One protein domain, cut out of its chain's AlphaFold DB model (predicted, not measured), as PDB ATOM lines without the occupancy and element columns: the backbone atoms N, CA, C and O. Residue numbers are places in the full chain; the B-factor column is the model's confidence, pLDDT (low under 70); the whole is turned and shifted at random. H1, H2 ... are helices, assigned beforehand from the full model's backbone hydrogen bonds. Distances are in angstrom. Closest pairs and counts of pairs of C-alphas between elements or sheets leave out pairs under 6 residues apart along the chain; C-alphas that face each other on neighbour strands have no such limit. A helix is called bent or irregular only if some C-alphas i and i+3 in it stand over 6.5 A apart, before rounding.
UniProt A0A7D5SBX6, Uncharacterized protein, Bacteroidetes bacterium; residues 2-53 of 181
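This is residues 2 to 53 of the 181 residues of an uncharacterized protein of Bacteroidetes bacterium (UniProt A0A7D5SBX6). The longest helix, H2, lies along one half of an extended, rod-like chain, and a shorter helix, H1, lies far off near the other end, with a long link between them and no common core. Residues 19 to 53, of which 31 to 45 belong to H2, stand free. The printed part has 52 residues with two named helices, H1 then H2, and no named strand; the class is all helix, with under half of the residues, 24, in named elements. It is extended, with a radius of gyration of the C-alphas of 19.5 A and spans of 53 by 24 by 20 A.

H2, residues 31 to 45, measures 20.5 A from C-alpha 31 at (107.870, 100.177, 96.266) to C-alpha 45 at (127.875, 96.087, 94.271). It is irregular, but only just: C-alphas 33 and 36 are 6.9 A apart. H1, residues 5 to 13, measures 13.0 A and begins with C-alpha 5 at (90.737, 111.512, 109.200).

H2 and H1 are apart, with no C-alpha of the one within 8 A of the other. In H1 every O i to N i+4 pair is within hydrogen-bond range; in H2 9 of 11 are.

The C-alphas farthest apart, of Gln 13 and Pro 51, are 53.8 A apart. The printed part has no cut. The link from H1 to H2, residues 14 to 30, is long. The mean pLDDT of the printed part is 75.3; residues 2 to 3, 18 to 25 and 45 to 53 are under 70.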
ATOM      1  N   LYS A   2      96.003 106.151 101.637       59.97
ATOM      2  CA  LYS A   2      94.828 106.077 102.529       59.97
ATOM      3  C   LYS A   2      94.670 107.413 103.258       59.97
ATOM      4  O   LYS A   2      95.611 107.863 103.904       59.97
ATOM      5  N   GLN A   3      93.506 108.046 103.146       69.50
ATOM      6  CA  GLN A   3      93.207 109.288 103.858       69.50
ATOM      7  C   GLN A   3      93.011 108.981 105.348       69.50
ATOM      8  O   GLN A   3      92.134 108.192 105.698       69.50
ATOM      9  N   ASN A   4      93.831 109.580 106.217       79.50
ATOM     10  CA  ASN A   4      93.648 109.474 107.663       79.50
ATOM     11  C   ASN A   4      92.806 110.671 108.159       79.50
ATOM     12  O   ASN A   4      93.256 111.814 108.026       79.50
ATOM     13  N   PRO A   5      91.601 110.441 108.710       78.50
ATOM     14  CA  PRO A   5      90.737 111.512 109.200       78.50
ATOM     15  C   PRO A   5      91.322 112.269 110.402       78.50
ATOM     16  O   PRO A   5      91.012 113.445 110.568       78.50
ATOM     17  N   GLU A   6      92.193 111.645 111.200       85.19
ATOM     18  CA  GLU A   6      92.812 112.284 112.371       85.19
ATOM     19  C   GLU A   6      93.768 113.410 111.956       85.19
ATOM     20  O   GLU A   6      93.730 114.500 112.521       85.19
ATOM     21  N   ILE A   7      94.528 113.200 110.875       80.75
ATOM     22  CA  ILE A   7      95.459 114.201 110.330       80.75
ATOM     23  C   ILE A   7      94.711 115.474 109.910       80.75
ATOM     24  O   ILE A   7      95.216 116.582 110.069       80.75
ATOM     25  N   ARG A   8      93.481 115.346 109.397       75.38
ATOM     26  CA  ARG A   8      92.672 116.509 108.998       75.38
ATOM     27  C   ARG A   8      92.259 117.369 110.185       75.38
ATOM     28  O   ARG A   8      92.337 118.589 110.092       75.38
ATOM     29  N   ALA A   9      91.833 116.735 111.273       82.81
ATOM     30  CA  ALA A   9      91.400 117.442 112.471       82.81
ATOM     31  C   ALA A   9      92.554 118.250 113.089       82.81
ATOM     32  O   ALA A   9      92.364 119.402 113.475       82.81
ATOM     33  N   GLU A  10      93.763 117.681 113.105       84.50
ATOM     34  CA  GLU A  10      94.960 118.379 113.583       84.50
ATOM     35  C   GLU A  10      95.331 119.578 112.697       84.50
ATOM     36  O   GLU A  10      95.612 120.664 113.204       84.50
ATOM     37  N   LEU A  11      95.287 119.430 111.369       81.81
ATOM     38  CA  LEU A  11      95.608 120.522 110.440       81.81
ATOM     39  C   LEU A  11      94.602 121.681 110.523       81.81
ATOM     40  O   LEU A  11      94.998 122.850 110.497       81.81
ATOM     41  N   GLU A  12      93.313 121.366 110.683       82.69
ATOM     42  CA  GLU A  12      92.253 122.358 110.884       82.69
ATOM     43  C   GLU A  12      92.441 123.116 112.213       82.69
ATOM     44  O   GLU A  12      92.293 124.339 112.247       82.69
ATOM     45  N   GLN A  13      92.869 122.431 113.281       87.69
ATOM     46  CA  GLN A  13      93.208 123.053 114.568       87.69
ATOM     47  C   GLN A  13      94.404 124.015 114.466       87.69
ATOM     48  O   GLN A  13      94.447 125.027 115.168       87.69
ATOM     49  N   ILE A  14      95.363 123.726 113.584       85.62
ATOM     50  CA  ILE A  14      96.547 124.568 113.342       85.62
ATOM     51  C   ILE A  14      96.223 125.723 112.365       85.62
ATOM     52  O   ILE A  14      97.059 126.587 112.107       85.62
ATOM     53  N   GLY A  15      94.986 125.801 111.853       79.69
ATOM     54  CA  GLY A  15      94.532 126.861 110.945       79.69
ATOM     55  C   GLY A  15      95.057 126.710 109.516       79.69
ATOM     56  O   GLY A  15      95.015 127.660 108.734       79.69
ATOM     57  N   VAL A  16      95.560 125.525 109.166       81.00
ATOM     58  CA  VAL A  16      96.155 125.229 107.865       81.00
ATOM     59  C   VAL A  16      95.108 124.543 106.991       81.00
ATOM     60  O   VAL A  16      94.817 123.360 107.141       81.00
ATOM     61  N   GLN A  17      94.526 125.302 106.061       71.50
ATOM     62  CA  GLN A  17      93.577 124.787 105.073       71.50
ATOM     63  C   GLN A  17      94.313 124.500 103.763       71.50
ATOM     64  O   GLN A  17      94.528 125.401 102.954       71.50
ATOM     65  N   ILE A  18      94.726 123.250 103.560       69.62
ATOM     66  CA  ILE A  18      95.357 122.818 102.307       69.62
ATOM     67  C   ILE A  18      94.300 122.067 101.488       69.62
ATOM     68  O   ILE A  18      93.781 121.056 101.970       69.62
ATOM     69  N   PRO A  19      93.950 122.525 100.270       69.88
ATOM     70  CA  PRO A  19      93.132 121.726  99.370       69.88
ATOM     71  C   PRO A  19      93.906 120.457  99.007       69.88
ATOM     72  O   PRO A  19      95.089 120.523  98.670       69.88
ATOM     73  N   TRP A  20      93.250 119.299  99.077       63.50
ATOM     74  CA  TRP A  20      93.848 118.058  98.598       63.50
ATOM     75  C   TRP A  20      94.090 118.196  97.100       63.50
ATOM     76  O   TRP A  20      93.151 118.185  96.307       63.50
ATOM     77  N   LEU A  21      95.352 118.384  96.724       65.75
ATOM     78  CA  LEU A  21      95.762 118.281  95.338       65.75
ATOM     79  C   LEU A  21      95.687 116.798  94.985       65.75
ATOM     80  O   LEU A  21      96.294 115.978  95.680       65.75
ATOM     81  N   ASP A  22      94.915 116.455  93.957       63.28
ATOM     82  CA  ASP A  22      94.888 115.098  93.426       63.28
ATOM     83  C   ASP A  22      96.284 114.803  92.870       63.28
ATOM     84  O   ASP A  22      96.674 115.275  91.799       63.28
ATOM     85  N   SER A  23      97.125 114.162  93.679       61.41
ATOM     86  CA  SER A  23      98.486 113.865  93.272       61.41
ATOM     87  C   SER A  23      98.411 112.740  92.248       61.41
ATOM     88  O   SER A  23      98.274 111.580  92.627       61.41
ATOM     89  N   HIS A  24      98.573 113.059  90.964       61.47
ATOM     90  CA  HIS A  24      98.712 112.077  89.874       61.47
ATOM     91  C   HIS A  24      99.935 111.143  90.014       61.47
ATOM     92  O   HIS A  24     100.232 110.357  89.117       61.47
ATOM     93  N   PHE A  25     100.671 111.234  91.122       65.25
ATOM     94  CA  PHE A  25     101.791 110.371  91.451       65.25
ATOM     95  C   PHE A  25     101.302 109.231  92.340       65.25
ATOM     96  O   PHE A  25     101.204 109.361  93.562       65.25
ATOM     97  N   GLU A  26     101.003 108.098  91.715       71.56
ATOM     98  CA  GLU A  26     100.803 106.842  92.426       71.56
ATOM     99  C   GLU A  26     102.148 106.148  92.612       71.56
ATOM    100  O   GLU A  26     102.930 105.982  91.674       71.56
ATOM    101  N   VAL A  27     102.430 105.753  93.850       79.62
ATOM    102  CA  VAL A  27     103.592 104.918  94.138       79.62
ATOM    103  C   VAL A  27     103.227 103.475  93.776       79.62
ATOM    104  O   VAL A  27     102.188 103.002  94.244       79.62
ATOM    105  N   PRO A  28     104.050 102.771  92.977       84.38
ATOM    106  CA  PRO A  28     103.816 101.371  92.646       84.38
ATOM    107  C   PRO A  28     103.681 100.490  93.892       84.38
ATOM    108  O   PRO A  28     104.329 100.721  94.916       84.38
ATOM    109  N   GLU A  29     102.855  99.452  93.792       84.69
ATOM    110  CA  GLU A  29     102.694  98.469  94.861       84.69
ATOM    111  C   GLU A  29     104.039  97.789  95.173       84.69
ATOM    112  O   GLU A  29     104.779  97.403  94.267       84.69
ATOM    113  N   GLY A  30     104.387  97.677  96.458       84.44
ATOM    114  CA  GLY A  30     105.653  97.071  96.881       84.44
ATOM    115  C   GLY A  30     106.883  97.981  96.763       84.44
ATOM    116  O   GLY A  30     108.001  97.507  96.964       84.44
ATOM    117  N   TYR A  31     106.730  99.262  96.399       88.50
ATOM    118  CA  TYR A  31     107.870 100.177  96.266       88.50
ATOM    119  C   TYR A  31     108.665 100.282  97.570       88.50
ATOM    120  O   TYR A  31     109.873 100.084  97.558       88.50
ATOM    121  N   PHE A  32     108.013 100.555  98.702       89.50
ATOM    122  CA  PHE A  32     108.718 100.780  99.969       89.50
ATOM    123  C   PHE A  32     109.253  99.490 100.596       89.50
ATOM    124  O   PHE A  32     110.219  99.534 101.351       89.50
ATOM    125  N   GLU A  33     108.654  98.351 100.265       91.94
ATOM    126  CA  GLU A  33     109.065  97.027 100.714       91.94
ATOM    127  C   GLU A  33     110.332  96.565  99.984       91.94
ATOM    128  O   GLU A  33     111.247  96.040 100.614       91.94
ATOM    129  N   ASN A  34     110.414  96.822  98.674       87.00
ATOM    130  CA  ASN A  34     111.514  96.354  97.828       87.00
ATOM    131  C   ASN A  34     112.645  97.387  97.664       87.00
ATOM    132  O   ASN A  34     113.792  97.015  97.424       87.00
ATOM    133  N   ASN A  35     112.355  98.687  97.793       90.25
ATOM    134  CA  ASN A  35     113.348  99.755  97.656       90.25
ATOM    135  C   ASN A  35     114.561  99.621  98.596       90.25
ATOM    136  O   ASN A  35     115.675  99.781  98.100       90.25
ATOM    137  N   PRO A  36     114.422  99.315  99.905       89.12
ATOM    138  CA  PRO A  36     115.588  99.223 100.778       89.12
ATOM    139  C   PRO A  36     116.551  98.119 100.333       89.12
ATOM    140  O   PRO A  36     117.755  98.349 100.292       89.12
ATOM    141  N   GLU A  37     116.038  96.950  99.945       87.94
ATOM    142  CA  GLU A  37     116.868  95.844  99.459       87.94
ATOM    143  C   GLU A  37     117.583  96.211  98.154       87.94
ATOM    144  O   GLU A  37     118.800  96.061  98.065       87.94
ATOM    145  N   GLN A  38     116.864  96.815  97.203       84.12
ATOM    146  CA  GLN A  38     117.446  97.314  95.954       84.12
ATOM    147  C   GLN A  38     118.557  98.339  96.210       84.12
ATOM    148  O   GLN A  38     119.635  98.242  95.626       84.12
ATOM    149  N   VAL A  39     118.332  99.304  97.106       86.25
ATOM    150  CA  VAL A  39     119.336 100.316  97.469       86.25
ATOM    151  C   VAL A  39     120.568  99.658  98.092       86.25
ATOM    152  O   VAL A  39     121.691 100.000  97.723       86.25
ATOM    153  N   PHE A  40     120.394  98.692  98.997       84.31
ATOM    154  CA  PHE A  40     121.527  97.983  99.596       84.31
ATOM    155  C   PHE A  40     122.274  97.097  98.598       84.31
ATOM    156  O   PHE A  40     123.495  96.991  98.698       84.31
ATOM    157  N   ASP A  41     121.591  96.500  97.624       83.56
ATOM    158  CA  ASP A  41     122.233  95.767  96.533       83.56
ATOM    159  C   ASP A  41     123.075  96.685  95.650       83.56
ATOM    160  O   ASP A  41     124.229  96.360  95.368       83.56
ATOM    161  N   PHE A  42     122.561  97.868  95.301       76.25
ATOM    162  CA  PHE A  42     123.332  98.886  94.584       76.25
ATOM    163  C   PHE A  42     124.578  99.329  95.359       76.25
ATOM    164  O   PHE A  42     125.657  99.433  94.779       76.25
ATOM    165  N   VAL A  43     124.447  99.568  96.667       77.31
ATOM    166  CA  VAL A  43     125.574  99.978  97.519       77.31
ATOM    167  C   VAL A  43     126.611  98.860  97.636       77.31
ATOM    168  O   VAL A  43     127.801  99.122  97.503       77.31
ATOM    169  N   ARG A  44     126.177  97.609  97.843       77.44
ATOM    170  CA  ARG A  44     127.069  96.443  97.968       77.44
ATOM    171  C   ARG A  44     127.823  96.123  96.690       77.44
ATOM    172  O   ARG A  44     128.909  95.557  96.767       77.44
ATOM    173  N   GLN A  45     127.241  96.421  95.533       68.56
ATOM    174  CA  GLN A  45     127.875  96.087  94.271       68.56
ATOM    175  C   GLN A  45     129.152  96.898  94.027       68.56
ATOM    176  O   GLN A  45     129.981  96.364  93.302       68.56
ATOM    177  N   GLU A  46     129.344  98.095  94.620       59.66
ATOM    178  CA  GLU A  46     130.513  99.024  94.530       59.66
ATOM    179  C   GLU A  46     131.173  99.220  93.135       59.66
ATOM    180  O   GLU A  46     132.050 100.062  92.960       59.66
ATOM    181  N   THR A  47     130.706  98.534  92.094       55.66
ATOM    182  CA  THR A  47     131.278  98.463  90.742       55.66
ATOM    183  C   THR A  47     130.905  99.691  89.925       55.66
ATOM    184  O   THR A  47     131.535  99.997  88.917       55.66
ATOM    185  N   CYS A  48     129.892 100.436  90.368       55.34
ATOM    186  CA  CYS A  48     129.470 101.682  89.745       55.34
ATOM    187  C   CYS A  48     130.423 102.855  90.026       55.34
ATOM    188  O   CYS A  48     130.295 103.885  89.371       55.34
ATOM    189  N   LEU A  49     131.386 102.713  90.946       57.53
ATOM    190  CA  LEU A  49     132.353 103.765  91.285       57.53
ATOM    191  C   LEU A  49     133.763 103.510  90.743       57.53
ATOM    192  O   LEU A  49     134.586 104.425  90.779       57.53
ATOM    193  N   ASP A  50     134.047 102.329  90.189       62.19
ATOM    194  CA  ASP A  50     135.348 102.031  89.577       62.19
ATOM    195  C   ASP A  50     135.759 103.039  88.481       62.19
ATOM    196  O   ASP A  50     136.888 103.538  88.543       62.19
ATOM    197  N   PRO A  51     134.880 103.447  87.537       58.56
ATOM    198  CA  PRO A  51     135.231 104.484  86.565       58.56
ATOM    199  C   PRO A  51     135.379 105.892  87.179       58.56
ATOM    200  O   PRO A  51     136.060 106.741  86.608       58.56
ATOM    201  N   TYR A  52     134.802 106.140  88.359       52.81
ATOM    202  CA  TYR A  52     134.824 107.434  89.064       52.81
ATOM    203  C   TYR A  52     135.875 107.499  90.184       52.81
ATOM    204  O   TYR A  52     135.967 108.477  90.926       52.81
ATOM    205  N   LYS A  53     136.717 106.469  90.312       59.59
ATOM    206  CA  LYS A  53     137.810 106.440  91.290       59.59
ATOM    207  C   LYS A  53     138.965 107.366  90.903       59.59
ATOM    208  O   LYS A  53     139.713 107.819  91.767       59.59
TER     209      LYS A  53